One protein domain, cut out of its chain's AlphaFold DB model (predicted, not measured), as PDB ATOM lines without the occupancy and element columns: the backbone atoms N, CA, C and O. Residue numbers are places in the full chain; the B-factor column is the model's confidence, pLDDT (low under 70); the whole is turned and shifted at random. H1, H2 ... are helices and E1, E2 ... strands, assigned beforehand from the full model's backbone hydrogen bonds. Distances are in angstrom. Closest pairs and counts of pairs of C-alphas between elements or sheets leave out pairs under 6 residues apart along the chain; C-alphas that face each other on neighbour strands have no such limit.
ATOM      1  N   SER A 122     -33.813 -18.882 -34.886       50.72
ATOM      2  CA  SER A 122     -35.119 -19.554 -34.883       50.72
ATOM      3  C   SER A 122     -36.276 -18.638 -34.472       50.72
ATOM      4  O   SER A 122     -37.423 -18.938 -34.791       50.72
ATOM      5  N   THR A 123     -35.985 -17.542 -33.764       56.50
ATOM      6  CA  THR A 123     -36.985 -16.586 -33.264       56.50
ATOM      7  C   THR A 123     -36.775 -15.215 -33.920       56.50
ATOM      8  O   THR A 123     -35.629 -14.737 -33.931       56.50
ATOM      9  N   PRO A 124     -37.841 -14.567 -34.443       65.00
ATOM     10  CA  PRO A 124     -37.783 -13.204 -34.966       65.00
ATOM     11  C   PRO A 124     -37.094 -12.236 -34.000       65.00
ATOM     12  O   PRO A 124     -37.334 -12.316 -32.797       65.00
ATOM     13  N   ALA A 125     -36.230 -11.344 -34.487       66.88
ATOM     14  CA  ALA A 125     -35.388 -10.512 -33.623       66.88
ATOM     15  C   ALA A 125     -36.173  -9.587 -32.683       66.88
ATOM     16  O   ALA A 125     -35.799  -9.467 -31.518       66.88
ATOM     17  N   ASP A 126     -37.294  -9.019 -33.131       69.12
ATOM     18  CA  ASP A 126     -38.248  -8.279 -32.291       69.12
ATOM     19  C   ASP A 126     -38.872  -9.126 -31.177       69.12
ATOM     20  O   ASP A 126     -39.271  -8.591 -30.146       69.12
ATOM     21  N   GLN A 127     -38.943 -10.442 -31.373       67.81
ATOM     22  CA  GLN A 127     -39.521 -11.398 -30.430       67.81
ATOM     23  C   GLN A 127     -38.469 -12.050 -29.527       67.81
ATOM     24  O   GLN A 127     -38.815 -12.840 -28.645       67.81
ATOM     25  N   ARG A 128     -37.178 -11.755 -29.731       65.56
ATOM     26  CA  ARG A 128     -36.121 -12.255 -28.852       65.56
ATOM     27  C   ARG A 128     -36.167 -11.500 -27.521       65.56
ATOM     28  O   ARG A 128     -36.337 -10.277 -27.513       65.56
ATOM     29  N   PRO A 129     -35.985 -12.195 -26.386       61.44
ATOM     30  CA  PRO A 129     -35.838 -11.518 -25.110       61.44
ATOM     31  C   PRO A 129     -34.580 -10.633 -25.126       61.44
ATOM     32  O   PRO A 129     -33.602 -10.961 -25.807       61.44
ATOM     33  N   PRO A 130     -34.571  -9.524 -24.367       68.06
ATOM     34  CA  PRO A 130     -33.390  -8.686 -24.250       68.06
ATOM     35  C   PRO A 130     -32.206  -9.494 -23.710       68.06
ATOM     36  O   PRO A 130     -32.336 -10.269 -22.760       68.06
ATOM     37  N   THR A 131     -31.026  -9.275 -24.285       71.62
ATOM     38  CA  THR A 131     -29.778  -9.759 -23.693       71.62
ATOM     39  C   THR A 131     -29.379  -8.805 -22.587       71.62
ATOM     40  O   THR A 131     -29.298  -7.597 -22.815       71.62
ATOM     41  N   VAL A 132     -29.119  -9.333 -21.396       68.69
ATOM     42  CA  VAL A 132     -28.710  -8.517 -20.255       68.69
ATOM     43  C   VAL A 132     -27.357  -8.964 -19.752       68.69
ATOM     44  O   VAL A 132     -27.097 -10.153 -19.586       68.69
ATOM     45  N   SER A 133     -26.492  -7.990 -19.515       79.25
ATOM     46  CA  SER A 133     -25.178  -8.197 -18.921       79.25
ATOM     47  C   SER A 133     -24.987  -7.243 -17.752       79.25
ATOM     48  O   SER A 133     -25.567  -6.158 -17.713       79.25
ATOM     49  N   ILE A 134     -24.201  -7.676 -16.771       79.00
ATOM     50  CA  ILE A 134     -23.863  -6.879 -15.598       79.00
ATOM     51  C   ILE A 134     -22.347  -6.785 -15.548       79.00
ATOM     52  O   ILE A 134     -21.661  -7.803 -15.458       79.00
ATOM     53  N   THR A 135     -21.827  -5.566 -15.610       87.19
ATOM     54  CA  THR A 135     -20.394  -5.291 -15.493       87.19
ATOM     55  C   THR A 135     -20.105  -4.524 -14.209       87.19
ATOM     56  O   THR A 135     -20.978  -3.873 -13.632       87.19
ATOM     57  N   ARG A 136     -18.874  -4.640 -13.708       87.19
ATOM     58  CA  ARG A 136     -18.425  -3.959 -12.490       87.19
ATOM     59  C   ARG A 136     -17.858  -2.587 -12.848       87.19
ATOM     60  O   ARG A 136     -17.054  -2.486 -13.769       87.19
ATOM     61  N   LYS A 137     -18.216  -1.562 -12.074       87.12
ATOM     62  CA  LYS A 137     -17.611  -0.227 -12.137       87.12
ATOM     63  C   LYS A 137     -17.003   0.117 -10.786       87.12
ATOM     64  O   LYS A 137     -17.701   0.112  -9.772       87.12
ATOM     65  N   GLU A 138     -15.710   0.404 -10.765       87.25
ATOM     66  CA  GLU A 138     -15.034   0.859  -9.551       87.25
ATOM     67  C   GLU A 138     -15.300   2.349  -9.338       87.25
ATOM     68  O   GLU A 138     -15.246   3.147 -10.272       87.25
ATOM     69  N   VAL A 139     -15.653   2.705  -8.106       85.50
ATOM     70  CA  VAL A 139     -15.948   4.081  -7.703       85.50
ATOM     71  C   VAL A 139     -15.255   4.366  -6.384       85.50
ATOM     72  O   VAL A 139     -15.295   3.547  -5.468       85.50
ATOM     73  N   THR A 140     -14.629   5.527  -6.270       86.75
ATOM     74  CA  THR A 140     -14.035   5.986  -5.014       86.75
ATOM     75  C   THR A 140     -15.103   6.714  -4.205       86.75
ATOM     76  O   THR A 140     -15.817   7.555  -4.752       86.75
ATOM     77  N   LYS A 141     -15.265   6.361  -2.925       82.56
ATOM     78  CA  LYS A 141     -16.228   7.006  -2.020       82.56
ATOM     79  C   LYS A 141     -15.567   7.391  -0.691       82.56
ATOM     80  O   LYS A 141     -14.720   6.629  -0.218       82.56
ATOM     81  N   PRO A 142     -15.981   8.500  -0.052       83.31
ATOM     82  CA  PRO A 142     -15.553   8.835   1.302       83.31
ATOM     83  C   PRO A 142     -15.954   7.740   2.299       83.31
ATOM     84  O   PRO A 142     -17.066   7.209   2.253       83.31
ATOM     85  N   LEU A 143     -15.051   7.406   3.215       82.81
ATOM     86  CA  LEU A 143     -15.264   6.475   4.316       82.81
ATOM     87  C   LEU A 143     -15.537   7.269   5.597       82.81
ATOM     88  O   LEU A 143     -14.664   7.458   6.441       82.81
ATOM     89  N   GLU A 144     -16.770   7.747   5.731       76.62
ATOM     90  CA  GLU A 144     -17.208   8.476   6.929       76.62
ATOM     91  C   GLU A 144     -17.577   7.540   8.087       76.62
ATOM     92  O   GLU A 144     -17.414   7.894   9.256       76.62
ATOM     93  N   TYR A 145     -18.053   6.336   7.759       81.75
ATOM     94  CA  TYR A 145     -18.528   5.341   8.715       81.75
ATOM     95  C   TYR A 145     -17.901   3.978   8.452       81.75
ATOM     96  O   TYR A 145     -17.615   3.609   7.309       81.75
ATOM     97  N   GLU A 146     -17.719   3.211   9.521       80.12
ATOM     98  CA  GLU A 146     -17.259   1.832   9.437       80.12
ATOM     99  C   GLU A 146     -18.248   0.982   8.630       80.12
ATOM    100  O   GLU A 146     -19.467   1.051   8.816       80.12
ATOM    101  N   ALA A 147     -17.714   0.161   7.724       75.81
ATOM    102  CA  ALA A 147     -18.532  -0.763   6.954       75.81
ATOM    103  C   ALA A 147     -19.100  -1.841   7.883       75.81
ATOM    104  O   ALA A 147     -18.345  -2.549   8.549       75.81
ATOM    105  N   ARG A 148     -20.426  -1.989   7.890       75.50
ATOM    106  CA  ARG A 148     -21.123  -2.995   8.693       75.50
ATOM    107  C   ARG A 148     -21.754  -4.079   7.825       75.50
ATOM    108  O   ARG A 148     -22.104  -3.808   6.672       75.50
ATOM    109  N   ASN A 177     -19.762  -0.331  -7.842       86.19
ATOM    110  CA  ASN A 177     -21.092  -0.305  -8.407       86.19
ATOM    111  C   ASN A 177     -21.157  -1.340  -9.537       86.19
ATOM    112  O   ASN A 177     -20.146  -1.942  -9.927       86.19
ATOM    113  N   HIS A 178     -22.348  -1.547 -10.082       83.88
ATOM    114  CA  HIS A 178     -22.498  -2.315 -11.309       83.88
ATOM    115  C   HIS A 178     -23.250  -1.519 -12.364       83.88
ATOM    116  O   HIS A 178     -24.103  -0.690 -12.046       83.88
ATOM    117  N   ILE A 179     -22.911  -1.790 -13.616       88.94
ATOM    118  CA  ILE A 179     -23.610  -1.285 -14.786       88.94
ATOM    119  C   ILE A 179     -24.433  -2.444 -15.322       88.94
ATOM    120  O   ILE A 179     -23.899  -3.514 -15.619       88.94
ATOM    121  N   VAL A 180     -25.739  -2.238 -15.411       82.50
ATOM    122  CA  VAL A 180     -26.654  -3.157 -16.076       82.50
ATOM    123  C   VAL A 180     -26.778  -2.700 -17.519       82.50
ATOM    124  O   VAL A 180     -27.083  -1.540 -17.773       82.50
ATOM    125  N   THR A 181     -26.510  -3.589 -18.467       84.50
ATOM    126  CA  THR A 181     -26.640  -3.306 -19.898       84.50
ATOM    127  C   THR A 181     -27.690  -4.212 -20.507       84.50
ATOM    128  O   THR A 181     -27.570  -5.433 -20.410       84.50
ATOM    129  N   TRP A 182     -28.675  -3.617 -21.172       79.81
ATOM    130  CA  TRP A 182     -29.702  -4.309 -21.944       79.81
ATOM    131  C   TRP A 182     -29.475  -4.087 -23.428       79.81
ATOM    132  O   TRP A 182     -29.257  -2.956 -23.860       79.81
ATOM    133  N   LYS A 183     -29.587  -5.163 -24.203       79.81
ATOM    134  CA  LYS A 183     -29.589  -5.139 -25.663       79.81
ATOM    135  C   LYS A 183     -30.844  -5.793 -26.207       79.81
ATOM    136  O   LYS A 183     -31.193  -6.891 -25.776       79.81
ATOM    137  N   PHE A 184     -31.517  -5.144 -27.145       76.12
ATOM    138  CA  PHE A 184     -32.757  -5.647 -27.737       76.12
ATOM    139  C   PHE A 184     -32.987  -5.069 -29.129       76.12
ATOM    140  O   PHE A 184     -32.439  -4.027 -29.470       76.12
ATOM    141  N   HIS A 185     -33.821  -5.738 -29.919       77.94
ATOM    142  CA  HIS A 185     -34.067  -5.386 -31.314       77.94
ATOM    143  C   HIS A 185     -35.472  -4.824 -31.502       77.94
ATOM    144  O   HIS A 185     -36.434  -5.369 -30.965       77.94
ATOM    145  N   ARG A 186     -35.610  -3.748 -32.282       75.56
ATOM    146  CA  ARG A 186     -36.908  -3.145 -32.624       75.56
ATOM    147  C   ARG A 186     -37.031  -2.887 -34.111       75.56
ATOM    148  O   ARG A 186     -36.065  -2.488 -34.754       75.56
ATOM    149  N   LEU A 187     -38.237  -3.054 -34.639       76.88
ATOM    150  CA  LEU A 187     -38.567  -2.574 -35.977       76.88
ATOM    151  C   LEU A 187     -38.584  -1.031 -35.998       76.88
ATOM    152  O   LEU A 187     -38.920  -0.420 -34.976       76.88
ATOM    153  N   PRO A 188     -38.256  -0.387 -37.133       76.38
ATOM    154  CA  PRO A 188     -38.245   1.069 -37.268       76.38
ATOM    155  C   PRO A 188     -39.518   1.766 -36.779       76.38
ATOM    156  O   PRO A 188     -39.449   2.751 -36.050       76.38
ATOM    157  N   GLU A 189     -40.683   1.221 -37.115       71.19
ATOM    158  CA  GLU A 189     -41.996   1.757 -36.756       71.19
ATOM    159  C   GLU A 189     -42.354   1.599 -35.271       71.19
ATOM    160  O   GLU A 189     -43.329   2.185 -34.799       71.19
ATOM    161  N   LYS A 190     -41.585   0.803 -34.520       73.00
ATOM    162  CA  LYS A 190     -41.746   0.619 -33.070       73.00
ATOM    163  C   LYS A 190     -40.814   1.514 -32.259       73.00
ATOM    164  O   LYS A 190     -40.855   1.481 -31.029       73.00
ATOM    165  N   LEU A 191     -39.978   2.315 -32.919       66.62
ATOM    166  CA  LEU A 191     -39.018   3.172 -32.245       66.62
ATOM    167  C   LEU A 191     -39.646   4.527 -31.892       66.62
ATOM    168  O   LEU A 191     -40.008   5.321 -32.756       66.62
ATOM    169  N   LEU A 192     -39.772   4.796 -30.592       66.69
ATOM    170  CA  LEU A 192     -40.332   6.043 -30.066       66.69
ATOM    171  C   LEU A 192     -39.222   7.087 -29.884       66.69
ATOM    172  O   LEU A 192     -38.714   7.279 -28.776       66.69
ATOM    173  N   TRP A 193     -38.836   7.750 -30.979       60.53
ATOM    174  CA  TRP A 193     -37.733   8.724 -31.009       60.53
ATOM    175  C   TRP A 193     -37.852   9.822 -29.947       60.53
ATOM    176  O   TRP A 193     -36.881  10.083 -29.237       60.53
ATOM    177  N   ASP A 194     -39.044  10.394 -29.772       63.44
ATOM    178  CA  ASP A 194     -39.269  11.520 -28.855       63.44
ATOM    179  C   ASP A 194     -39.090  11.148 -27.379       63.44
ATOM    180  O   ASP A 194     -38.738  11.986 -26.556       63.44
ATOM    181  N   ARG A 195     -39.315   9.878 -27.026       63.00
ATOM    182  CA  ARG A 195     -39.153   9.393 -25.646       63.00
ATOM    183  C   ARG A 195     -37.724   8.970 -25.351       63.00
ATOM    184  O   ARG A 195     -37.288   9.013 -24.203       63.00
ATOM    185  N   ARG A 196     -36.979   8.579 -26.383       62.91
ATOM    186  CA  ARG A 196     -35.593   8.143 -26.241       62.91
ATOM    187  C   ARG A 196     -34.698   9.265 -25.717       62.91
ATOM    188  O   ARG A 196     -33.932   9.033 -24.789       62.91
ATOM    189  N   SER A 197     -34.799  10.467 -26.284       61.81
ATOM    190  CA  SER A 197     -33.998  11.621 -25.841       61.81
ATOM    191  C   SER A 197     -34.289  12.010 -24.393       61.81
ATOM    192  O   SER A 197     -33.404  12.504 -23.707       61.81
ATOM    193  N   THR A 198     -35.501  11.731 -23.909       68.50
ATOM    194  CA  THR A 198     -35.900  12.005 -22.524       68.50
ATOM    195  C   THR A 198     -35.438  10.954 -21.520       68.50
ATOM    196  O   THR A 198     -35.613  11.170 -20.332       68.50
ATOM    197  N   TRP A 199     -34.891   9.818 -21.970       71.69
ATOM    198  CA  TRP A 199     -34.482   8.712 -21.095       71.69
ATOM    199  C   TRP A 199     -33.039   8.838 -20.603       71.69
ATOM    200  O   TRP A 199     -32.721   8.412 -19.490       71.69
ATOM    201  N   GLN A 200     -32.173   9.424 -21.428       77.50
ATOM    202  CA  GLN A 200     -30.774   9.658 -21.088       77.50
ATOM    203  C   GLN A 200     -30.674  10.534 -19.831       77.50
ATOM    204  O   GLN A 200     -31.403  11.512 -19.692       77.50
ATOM    205  N   ASP A 201     -29.780  10.161 -18.914       82.50
ATOM    206  CA  ASP A 201     -29.526  10.852 -17.644       82.50
ATOM    207  C   ASP A 201     -30.723  10.924 -16.676       82.50
ATOM    208  O   ASP A 201     -30.704  11.685 -15.705       82.50
ATOM    209  N   THR A 202     -31.745  10.088 -16.885       87.00
ATOM    210  CA  THR A 202     -32.840   9.924 -15.920       87.00
ATOM    211  C   THR A 202     -32.520   8.893 -14.847       87.00
ATOM    212  O   THR A 202     -31.715   7.977 -15.050       87.00
ATOM    213  N   ILE A 203     -33.196   9.022 -13.705       90.69
ATOM    214  CA  ILE A 203     -33.213   8.027 -12.632       90.69
ATOM    215  C   ILE A 203     -34.572   7.331 -12.555       90.69
ATOM    216  O   ILE A 203     -35.599   7.886 -12.955       90.69
ATOM    217  N   ASN A 204     -34.590   6.103 -12.042       88.69
ATOM    218  CA  ASN A 204     -35.829   5.347 -11.898       88.69
ATOM    219  C   ASN A 204     -36.711   5.927 -10.780       88.69
ATOM    220  O   ASN A 204     -36.350   5.849  -9.611       88.69
ATOM    221  N   ALA A 205     -37.894   6.437 -11.118       86.94
ATOM    222  CA  ALA A 205     -38.833   7.003 -10.139       86.94
ATOM    223  C   ALA A 205     -39.420   5.948  -9.173       86.94
ATOM    224  O   ALA A 205     -39.800   6.260  -8.052       86.94
ATOM    225  N   ASP A 206     -39.474   4.679  -9.594       84.44
ATOM    226  CA  ASP A 206     -40.090   3.570  -8.856       84.44
ATOM    227  C   ASP A 206     -39.162   2.341  -8.777       84.44
ATOM    228  O   ASP A 206     -38.204   2.229  -9.544       84.44
ATOM    229  N   GLU A 207     -39.455   1.366  -7.898       84.56
ATOM    230  CA  GLU A 207     -38.619   0.155  -7.750       84.56
ATOM    231  C   GLU A 207     -38.567  -0.700  -9.041       84.56
ATOM    232  O   GLU A 207     -39.558  -1.260  -9.490       84.56
ATOM    233  N   VAL A 208     -37.412  -0.930  -9.644       77.25
ATOM    234  CA  VAL A 208     -37.330  -1.750 -10.866       77.25
ATOM    235  C   VAL A 208     -36.996  -3.197 -10.508       77.25
ATOM    236  O   VAL A 208     -36.108  -3.442  -9.698       77.25
ATOM    237  N   THR A 209     -37.685  -4.182 -11.094       71.75
ATOM    238  CA  THR A 209     -37.312  -5.601 -10.935       71.75
ATOM    239  C   THR A 209     -36.599  -6.097 -12.186       71.75
ATOM    240  O   THR A 209     -37.159  -6.037 -13.273       71.75
ATOM    241  N   LEU A 210     -35.378  -6.612 -12.031       68.00
ATOM    242  CA  LEU A 210     -34.561  -7.183 -13.107       68.00
ATOM    243  C   LEU A 210     -34.053  -8.557 -12.663       68.00
ATOM    244  O   LEU A 210     -33.377  -8.655 -11.642       68.00
ATOM    245  N   PHE A 211     -34.375  -9.623 -13.405       60.88
ATOM    246  CA  PHE A 211     -33.971 -11.009 -13.085       60.88
ATOM    247  C   PHE A 211     -34.236 -11.420 -11.627       60.88
ATOM    248  O   PHE A 211     -33.401 -12.039 -10.972       60.88
ATOM    249  N   GLY A 212     -35.393 -11.029 -11.087       59.62
ATOM    250  CA  GLY A 212     -35.773 -11.322  -9.702       59.62
ATOM    251  C   GLY A 212     -35.084 -10.452  -8.645       59.62
ATOM    252  O   GLY A 212     -35.451 -10.529  -7.474       59.62
ATOM    253  N   ARG A 213     -34.139  -9.579  -9.026       68.94
ATOM    254  CA  ARG A 213     -33.577  -8.557  -8.140       68.94
ATOM    255  C   ARG A 213     -34.409  -7.284  -8.203       68.94
ATOM    256  O   ARG A 213     -34.679  -6.763  -9.280       68.94
ATOM    257  N   LYS A 214     -34.745  -6.757  -7.030       79.56
ATOM    258  CA  LYS A 214     -35.408  -5.465  -6.868       79.56
ATOM    259  C   LYS A 214     -34.382  -4.352  -6.685       79.56
ATOM    260  O   LYS A 214     -33.438  -4.485  -5.906       79.56
ATOM    261  N   TYR A 215     -34.591  -3.265  -7.406       82.62
ATOM    262  CA  TYR A 215     -33.824  -2.033  -7.355       82.62
ATOM    263  C   TYR A 215     -34.727  -0.952  -6.794       82.62
ATOM    264  O   TYR A 215     -35.777  -0.698  -7.366       82.62
ATOM    265  N   ALA A 216     -34.344  -0.334  -5.681       89.38
ATOM    266  CA  ALA A 216     -35.138   0.720  -5.058       89.38
ATOM    267  C   ALA A 216     -35.325   1.927  -6.006       89.38
ATOM    268  O   ALA A 216     -34.518   2.100  -6.931       89.38
ATOM    269  N   PRO A 217     -36.348   2.775  -5.789       90.00
ATOM    270  CA  PRO A 217     -36.419   4.089  -6.426       90.00
ATOM    271  C   PRO A 217     -35.085   4.834  -6.309       90.00
ATOM    272  O   PRO A 217     -34.381   4.685  -5.312       90.00
ATOM    273  N   HIS A 218     -34.725   5.584  -7.346       91.50
ATOM    274  CA  HIS A 218     -33.533   6.433  -7.438       91.50
ATOM    275  C   HIS A 218     -32.197   5.680  -7.375       91.50
ATOM    276  O   HIS A 218     -31.139   6.296  -7.284       91.50
ATOM    277  N   SER A 219     -32.199   4.347  -7.434       91.19
ATOM    278  CA  SER A 219     -30.971   3.549  -7.355       91.19
ATOM    279  C   SER A 219     -30.328   3.260  -8.712       91.19
ATOM    280  O   SER A 219     -29.160   2.887  -8.759       91.19
ATOM    281  N   LEU A 220     -31.046   3.445  -9.819       89.94
ATOM    282  CA  LEU A 220     -30.562   3.262 -11.185       89.94
ATOM    283  C   LEU A 220     -30.583   4.597 -11.928       89.94
ATOM    284  O   LEU A 220     -31.577   5.317 -11.878       89.94
ATOM    285  N   ARG A 221     -29.508   4.888 -12.663       91.00
ATOM    286  CA  ARG A 221     -29.417   6.033 -13.579       91.00
ATOM    287  C   ARG A 221     -29.093   5.549 -14.978       91.00
ATOM    288  O   ARG A 221     -28.103   4.838 -15.136       91.00
ATOM    289  N   CYS A 222     -29.858   5.959 -15.984       86.88
ATOM    290  CA  CYS A 222     -29.535   5.672 -17.380       86.88
ATOM    291  C   CYS A 222     -28.275   6.450 -17.784       86.88
ATOM    292  O   CYS A 222     -28.288   7.676 -17.821       86.88
ATOM    293  N   THR A 223     -27.182   5.741 -18.060       88.50
ATOM    294  CA  THR A 223     -25.893   6.324 -18.456       88.50
ATOM    295  C   THR A 223     -25.660   6.295 -19.951       88.50
ATOM    296  O   THR A 223     -24.921   7.133 -20.455       88.50
ATOM    297  N   ASP A 224     -26.270   5.350 -20.659       84.56
ATOM    298  CA  ASP A 224     -26.225   5.307 -22.116       84.56
ATOM    299  C   ASP A 224     -27.543   4.777 -22.672       84.56
ATOM    300  O   ASP A 224     -28.129   3.831 -22.138       84.56
ATOM    301  N   TYR A 225     -27.981   5.375 -23.772       78.38
ATOM    302  CA  TYR A 225     -29.044   4.864 -24.618       78.38
ATOM    303  C   TYR A 225     -28.638   5.058 -26.081       78.38
ATOM    304  O   TYR A 225     -28.967   6.056 -26.738       78.38
ATOM    305  N   SER A 226     -27.978   4.052 -26.635       80.50
ATOM    306  CA  SER A 226     -27.461   4.032 -28.000       80.50
ATOM    307  C   SER A 226     -28.237   3.056 -28.892       80.50
ATOM    308  O   SER A 226     -29.051   2.254 -28.427       80.50
ATOM    309  N   PHE A 227     -28.044   3.164 -30.208       79.62
ATOM    310  CA  PHE A 227     -28.584   2.195 -31.155       79.62
ATOM    311  C   PHE A 227     -27.660   1.998 -32.346       79.62
ATOM    312  O   PHE A 227     -26.922   2.905 -32.731       79.62
ATOM    313  N   THR A 228     -27.788   0.837 -32.972       80.00
ATOM    314  CA  THR A 228     -27.203   0.522 -34.274       80.00
ATOM    315  C   THR A 228     -28.244  -0.161 -35.150       80.00
ATOM    316  O   THR A 228     -29.122  -0.865 -34.660       80.00
ATOM    317  N   THR A 229     -28.174   0.040 -36.460       75.25
ATOM    318  CA  THR A 229     -29.011  -0.693 -37.418       75.25
ATOM    319  C   THR A 229     -28.424  -2.071 -37.685       75.25
ATOM    320  O   THR A 229     -27.229  -2.178 -37.958       75.25
ATOM    321  N   VAL A 230     -29.256  -3.106 -37.661       70.25
ATOM    322  CA  VAL A 230     -28.869  -4.490 -37.952       70.25
ATOM    323  C   VAL A 230     -29.921  -5.146 -38.841       70.25
ATOM    324  O   VAL A 230     -31.116  -4.886 -38.709       70.25
ATOM    325  N   TRP A 231     -29.489  -5.991 -39.772       65.62
ATOM    326  CA  TRP A 231     -30.401  -6.818 -40.559       65.62
ATOM    327  C   TRP A 231     -30.561  -8.157 -39.864       65.62
ATOM    328  O   TRP A 231     -29.587  -8.877 -39.666       65.62
ATOM    329  N   GLU A 232     -31.792  -8.500 -39.513       66.06
ATOM    330  CA  GLU A 232     -32.091  -9.685 -38.719       66.06
ATOM    331  C   GLU A 232     -33.318 -10.422 -39.258       66.06
ATOM    332  O   GLU A 232     -34.117  -9.882 -40.027       66.06
ATOM    333  N   THR A 233     -33.465 -11.692 -38.881       63.62
ATOM    334  CA  THR A 233     -34.651 -12.474 -39.255       63.62
ATOM    335  C   THR A 233     -35.847 -11.989 -38.439       63.62
ATOM    336  O   THR A 233     -35.812 -12.040 -37.215       63.62
ATOM    337  N   GLY A 234     -36.893 -11.511 -39.109       63.03
ATOM    338  CA  GLY A 234     -38.189 -11.126 -38.553       63.03
ATOM    339  C   GLY A 234     -39.309 -12.099 -38.944       63.03
ATOM    340  O   GLY A 234     -39.086 -13.098 -39.628       63.03
ATOM    341  N   THR A 235     -40.546 -11.787 -38.547       65.38
ATOM    342  CA  THR A 235     -41.726 -12.649 -38.776       65.38
ATOM    343  C   THR A 235     -42.024 -12.900 -40.265       65.38
ATOM    344  O   THR A 235     -42.513 -13.966 -40.627       65.38
ATOM    345  N   ALA A 236     -41.706 -11.941 -41.140       62.94
ATOM    346  CA  ALA A 236     -41.904 -12.044 -42.591       62.94
ATOM    347  C   ALA A 236     -40.630 -12.456 -43.366       62.94
ATOM    348  O   ALA A 236     -40.635 -12.476 -44.599       62.94
ATOM    349  N   GLY A 237     -39.541 -12.790 -42.664       58.62
ATOM    350  CA  GLY A 237     -38.207 -12.993 -43.238       58.62
ATOM    351  C   GLY A 237     -37.223 -11.912 -42.793       58.62
ATOM    352  O   GLY A 237     -37.438 -11.258 -41.780       58.62
ATOM    353  N   MET A 238     -36.122 -11.723 -43.528       60.53
ATOM    354  CA  MET A 238     -35.134 -10.690 -43.192       60.53
ATOM    355  C   MET A 238     -35.766  -9.294 -43.187       60.53
ATOM    356  O   MET A 238     -36.497  -8.928 -44.104       60.53
ATOM    357  N   SER A 239     -35.502  -8.517 -42.144       66.62
ATOM    358  CA  SER A 239     -36.000  -7.150 -41.978       66.62
ATOM    359  C   SER A 239     -34.926  -6.281 -41.329       66.62
ATOM    360  O   SER A 239     -34.000  -6.788 -40.691       66.62
ATOM    361  N   LEU A 240     -35.026  -4.968 -41.531       71.62
ATOM    362  CA  LEU A 240     -34.171  -4.004 -40.852       71.62
ATOM    363  C   LEU A 240     -34.661  -3.846 -39.412       71.62
ATOM    364  O   LEU A 240     -35.837  -3.566 -39.191       71.62
ATOM    365  N   PHE A 241     -33.755  -3.978 -38.452       73.81
ATOM    366  CA  PHE A 241     -33.997  -3.733 -37.037       73.81
ATOM    367  C   PHE A 241     -33.019  -2.691 -36.496       73.81
ATOM    368  O   PHE A 241     -31.931  -2.468 -37.025       73.81
ATOM    369  N   PHE A 242     -33.405  -2.070 -35.392       76.44
ATOM    370  CA  PHE A 242     -32.539  -1.285 -34.533       76.44
ATOM    371  C   PHE A 242     -32.153  -2.136 -33.322       76.44
ATOM    372  O   PHE A 242     -33.023  -2.476 -32.519       76.44
ATOM    373  N   GLU A 243     -30.869  -2.477 -33.187       81.88
ATOM    374  CA  GLU A 243     -30.300  -2.974 -31.931       81.88
ATOM    375  C   GLU A 243     -30.135  -1.772 -31.000       81.88
ATOM    376  O   GLU A 243     -29.313  -0.888 -31.239       81.88
ATOM    377  N   LEU A 244     -30.948  -1.718 -29.955       79.88
ATOM    378  CA  LEU A 244     -30.911  -0.696 -28.921       79.88
ATOM    379  C   LEU A 244     -30.065  -1.214 -27.763       79.88
ATOM    380  O   LEU A 244     -30.276  -2.330 -27.288       79.88
ATOM    381  N   THR A 245     -29.128  -0.389 -27.304       83.31
ATOM    382  CA  THR A 245     -28.327  -0.645 -26.110       83.31
ATOM    383  C   THR A 245     -28.683   0.391 -25.058       83.31
ATOM    384  O   THR A 245     -28.529   1.588 -25.278       83.31
ATOM    385  N   CYS A 246     -29.153  -0.072 -23.906       80.94
ATOM    386  CA  CYS A 246     -29.355   0.765 -22.735       80.94
ATOM    387  C   CYS A 246     -28.375   0.346 -21.642       80.94
ATOM    388  O   CYS A 246     -28.188  -0.847 -21.405       80.94
ATOM    389  N   GLN A 247     -27.763   1.312 -20.966       87.94
ATOM    390  CA  GLN A 247     -26.927   1.087 -19.797       87.94
ATOM    391  C   GLN A 247     -27.472   1.879 -18.619       87.94
ATOM    392  O   GLN A 247     -27.683   3.084 -18.732       87.94
ATOM    393  N   ALA A 248     -27.656   1.215 -17.481       89.25
ATOM    394  CA  ALA A 248     -27.951   1.876 -16.223       89.25
ATOM    395  C   ALA A 248     -26.881   1.582 -15.181       89.25
ATOM    396  O   ALA A 248     -26.502   0.433 -14.950       89.25
ATOM    397  N   GLU A 249     -26.438   2.628 -14.502       92.38
ATOM    398  CA  GLU A 249     -25.532   2.525 -13.374       92.38
ATOM    399  C   GLU A 249     -26.326   2.419 -12.072       92.38
ATOM    400  O   GLU A 249     -27.154   3.277 -11.750       92.38
ATOM    401  N   TYR A 250     -26.045   1.366 -11.311       91.00
ATOM    402  CA  TYR A 250     -26.610   1.168  -9.987       91.00
ATOM    403  C   TYR A 250     -25.783   1.873  -8.917       91.00
ATOM    404  O   TYR A 250     -24.578   1.640  -8.806       91.00
ATOM    405  N   ASN A 251     -26.454   2.652  -8.073       89.25
ATOM    406  CA  ASN A 251     -25.902   3.209  -6.853       89.25
ATOM    407  C   ASN A 251     -26.750   2.766  -5.644       89.25
ATOM    408  O   ASN A 251     -27.911   3.167  -5.538       89.25
ATOM    409  N   PRO A 252     -26.201   1.963  -4.710       83.62
ATOM    410  CA  PRO A 252     -26.928   1.555  -3.505       83.62
ATOM    411  C   PRO A 252     -27.245   2.727  -2.568       83.62
ATOM    412  O   PRO A 252     -28.222   2.649  -1.832       83.62
ATOM    413  N   ASP A 253     -26.459   3.806  -2.631       80.12
ATOM    414  CA  ASP A 253     -26.670   5.021  -1.829       80.12
ATOM    415  C   ASP A 253     -27.685   5.983  -2.467       80.12
ATOM    416  O   ASP A 253     -27.887   7.084  -1.960       80.12
ATOM    417  N   LEU A 254     -28.324   5.546  -3.559       89.06
ATOM    418  CA  LEU A 254     -29.229   6.323  -4.401       89.06
ATOM    419  C   LEU A 254     -28.517   7.454  -5.157       89.06
ATOM    420  O   LEU A 254     -27.420   7.893  -4.821       89.06
ATOM    421  N   TRP A 255     -29.130   7.910  -6.241       88.25
ATOM    422  CA  TRP A 255     -28.665   9.038  -7.049       88.25
ATOM    423  C   TRP A 255     -29.154  10.391  -6.521       88.25
ATOM    424  O   TRP A 255     -28.976  11.414  -7.180       88.25
ATOM    425  N   ASP A 256     -29.731  10.409  -5.319       85.88
ATOM    426  CA  ASP A 256     -30.144  11.630  -4.641       85.88
ATOM    427  C   ASP A 256     -28.932  12.521  -4.371       85.88
ATOM    428  O   ASP A 256     -27.978  12.142  -3.684       85.88
ATOM    429  N   LEU A 320     -33.493  14.097 -13.511       87.38
ATOM    430  CA  LEU A 320     -34.889  13.928 -13.884       87.38
ATOM    431  C   LEU A 320     -35.345  12.516 -13.513       87.38
ATOM    432  O   LEU A 320     -34.684  11.528 -13.834       87.38
ATOM    433  N   GLU A 321     -36.494  12.423 -12.860       87.69
ATOM    434  CA  GLU A 321     -37.138  11.149 -12.569       87.69
ATOM    435  C   GLU A 321     -37.946  10.677 -13.779       87.69
ATOM    436  O   GLU A 321     -38.675  11.449 -14.408       87.69
ATOM    437  N   TYR A 322     -37.844   9.388 -14.098       81.19
ATOM    438  CA  TYR A 322     -38.663   8.759 -15.129       81.19
ATOM    439  C   TYR A 322     -39.276   7.463 -14.607       81.19
ATOM    440  O   TYR A 322     -38.637   6.692 -13.888       81.19
ATOM    441  N   ASN A 323     -40.524   7.188 -14.984       75.94
ATOM    442  CA  ASN A 323     -41.178   5.943 -14.605       75.94
ATOM    443  C   ASN A 323     -40.709   4.798 -15.514       75.94
ATOM    444  O   ASN A 323     -41.075   4.730 -16.685       75.94
ATOM    445  N   TRP A 324     -39.912   3.884 -14.958       74.50
ATOM    446  CA  TRP A 324     -39.365   2.726 -15.679       74.50
ATOM    447  C   TRP A 324     -40.283   1.479 -15.611       74.50
ATOM    448  O   TRP A 324     -39.893   0.417 -16.091       74.50
ATOM    449  N   ARG A 325     -41.471   1.579 -14.981       59.38
ATOM    450  CA  ARG A 325     -42.438   0.480 -14.738       59.38
ATOM    451  C   ARG A 325     -43.695   0.493 -15.621       59.38
ATOM    452  O   ARG A 325     -44.356  -0.536 -15.732       59.38
ATOM    453  N   SER A 326     -44.098   1.655 -16.128       47.88
ATOM    454  CA  SER A 326     -45.494   1.960 -16.463       47.88
ATOM    455  C   SER A 326     -46.184   1.015 -17.474       47.88
ATOM    456  O   SER A 326     -45.770   0.831 -18.613       47.88
ATOM    457  N   ASP A 327     -47.357   0.529 -17.086       42.81
ATOM    458  CA  ASP A 327     -48.399  -0.138 -17.880       42.81
ATOM    459  C   ASP A 327     -49.119   0.773 -18.900       42.81
ATOM    460  O   ASP A 327     -49.902   0.288 -19.715       42.81
ATOM    461  N   VAL A 328     -48.801   2.071 -18.924       39.78
ATOM    462  CA  VAL A 328     -49.240   3.040 -19.947       39.78
ATOM    463  C   VAL A 328     -48.040   3.677 -20.676       39.78
ATOM    464  O   VAL A 328     -48.215   4.285 -21.725       39.78
ATOM    465  N   ASN A 329     -46.805   3.519 -20.176       37.81
ATOM    466  CA  ASN A 329     -45.623   4.251 -20.653       37.81
ATOM    467  C   ASN A 329     -44.248   3.567 -20.449       37.81
ATOM    468  O   ASN A 329     -43.231   4.246 -20.535       37.81
ATOM    469  N   GLY A 330     -44.160   2.254 -20.258       33.72
ATOM    470  CA  GLY A 330     -42.874   1.552 -20.224       33.72
ATOM    471  C   GLY A 330     -42.862   0.359 -19.286       33.72
ATOM    472  O   GLY A 330     -42.347   0.450 -18.178       33.72
ATOM    473  N   LYS A 331     -43.361  -0.784 -19.755       37.94
ATOM    474  CA  LYS A 331     -42.925  -2.061 -19.202       37.94
ATOM    475  C   LYS A 331     -41.495  -2.326 -19.682       37.94
ATOM    476  O   LYS A 331     -41.185  -2.131 -20.856       37.94
ATOM    477  N   LEU A 332     -40.654  -2.840 -18.788       45.00
ATOM    478  CA  LEU A 332     -39.451  -3.586 -19.178       45.00
ATOM    479  C   LEU A 332     -39.796  -5.004 -19.706       45.00
ATOM    480  O   LEU A 332     -38.908  -5.735 -20.132       45.00
ATOM    481  N   ASP A 333     -41.084  -5.359 -19.726       36.66
ATOM    482  CA  ASP A 333     -41.642  -6.543 -20.380       36.66
ATOM    483  C   ASP A 333     -42.344  -6.128 -21.688       36.66
ATOM    484  O   ASP A 333     -43.261  -5.304 -21.663       36.66
ATOM    485  N   GLY A 334     -41.959  -6.686 -22.839       34.56
ATOM    486  CA  GLY A 334     -42.663  -6.429 -24.110       34.56
ATOM    487  C   GLY A 334     -44.137  -6.862 -24.082       34.56
ATOM    488  O   GLY A 334     -44.532  -7.545 -23.134       34.56
ATOM    489  N   PRO A 335     -45.008  -6.533 -25.066       29.34
ATOM    490  CA  PRO A 335     -44.910  -5.708 -26.282       29.34
ATOM    491  C   PRO A 335     -45.721  -4.368 -26.165       29.34
ATOM    492  O   PRO A 335     -46.688  -4.298 -25.417       29.34
ATOM    493  N   GLY A 336     -45.391  -3.285 -26.892       39.91
ATOM    494  CA  GLY A 336     -45.872  -1.898 -26.715       39.91
ATOM    495  C   GLY A 336     -44.883  -0.727 -26.432       39.91
ATOM    496  O   GLY A 336     -45.078   0.324 -27.034       39.91
ATOM    497  N   GLY A 337     -43.875  -0.806 -25.549       39.12
ATOM    498  CA  GLY A 337     -42.918   0.295 -25.326       39.12
ATOM    499  C   GLY A 337     -41.505  -0.149 -24.945       39.12
ATOM    500  O   GLY A 337     -41.369  -1.061 -24.146       39.12
ATOM    501  N   ILE A 338     -40.498   0.528 -25.519       42.97
ATOM    502  CA  ILE A 338     -39.026   0.446 -25.340       42.97
ATOM    503  C   ILE A 338     -38.458  -0.983 -25.241       42.97
ATOM    504  O   ILE A 338     -37.716  -1.380 -26.131       42.97
ATOM    505  N   LEU A 339     -38.872  -1.814 -24.286       43.19
ATOM    506  CA  LEU A 339     -38.672  -3.264 -24.299       43.19
ATOM    507  C   LEU A 339     -39.797  -4.076 -24.958       43.19
ATOM    508  O   LEU A 339     -40.010  -5.231 -24.607       43.19
ATOM    509  N   SER A 340     -40.441  -3.519 -25.985       35.12
ATOM    510  CA  SER A 340     -41.505  -4.188 -26.730       35.12
ATOM    511  C   SER A 340     -41.283  -4.690 -28.133       35.12
ATOM    512  O   SER A 340     -40.959  -3.846 -29.002       35.12
TER     513      SER A 340
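What this domain is: This is residues 122 to 148, 177 to 256 and 320 to 340 of the 340 residues of an uncharacterized protein of Gemmataceae bacterium (UniProt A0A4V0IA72). A long, curled and twisted sheet of four strands, E1, E2, E7 and E6, makes a wall, and a looser group of small pieces is joined to it at its edge strand E6, where E3, paired with E8, comes beside Arg 221 with Ile 203; the short helix H1 and the little hairpin E4 and E5 are the other named pieces off the sheet, and residues 323 to 340, which follow E8, hold no named element. Residues 140 to 148, of which 140 to 142 belong to E1, stick out as an arm and lengthen the whole, while the hairpin of E6 and E7 bends near its other end. The printed part has 128 residues with one named helix and eight named strands, in the order E1 E2 H1 E3 E4 E5 E6 E7 E8, and is mostly strand. The large sheet runs E1 - E2 - E7 - E6, all antiparallel; the whole is only just compact, close to loose, with a radius of gyration of the C-alphas of 16.3 A and spans of 59 by 28 by 25 A.

How they stand to each other: In the large sheet, the edge strand E1, residues 131 to 142, is antiparallel to E2, residues 177 to 186, at 152 degrees, with N 133 and O 181 2.9 A apart, within hydrogen-bond range. E2 is antiparallel to E7, residues 237 to 250, at 163 degrees, with N 182 and O 246 at 2.8 A. E7 forms a hairpin with the other edge strand, E6, residues 220 to 234, at 166 degrees, with N 230 and O 241 at 2.8 A. E6 bends by 88 degrees at residue 231 and E7 by 60 degrees at residue 240. From edge to edge the way across the sheet turns by 77 degrees. The closest C-alphas of E6 and E3, residues 202 to 204, are those of Arg 221 and Ile 203, 4.4 A apart. E3 is parallel to E8, residues 320 to 322, at 47 degrees, with N 203 and O 320 at 2.9 A. E4, residues 208 to 210, and E5, residues 213 to 215, form a hairpin, with N 208 and O 215 at 2.8 A; E4 is apart from E7. H1, residues 193 to 196, is not on the large sheet; it is too short for an O i to N i+4 pair, and its one O i to N i+3 pair is within range.

Where its parts are: E1 begins at C-alpha 131, (-29.778, -9.759, -23.693), and is 34.2 A long. E2 measures 29.1 A, E6 31.8 A and E7 38.0 A, the last ending at C-alpha 250, (-26.610, 1.168, -9.987). E8 ends at C-alpha 322, (-38.663, 8.759, -15.129).

The domain as a whole: The two C-alphas farthest apart, those of Glu 146 and Ala 236, are 59.2 A apart. Residues 149 to 176 and 257 to 319 are not printed; the C-alphas across these cuts are 17.3 A and 10.6 A apart. Of the links that are printed whole, none is long. The mean pLDDT of the printed part is 72.6, and 47 residues are under 70, among them residues 122 to 130, 231 to 239 and 325 to 340.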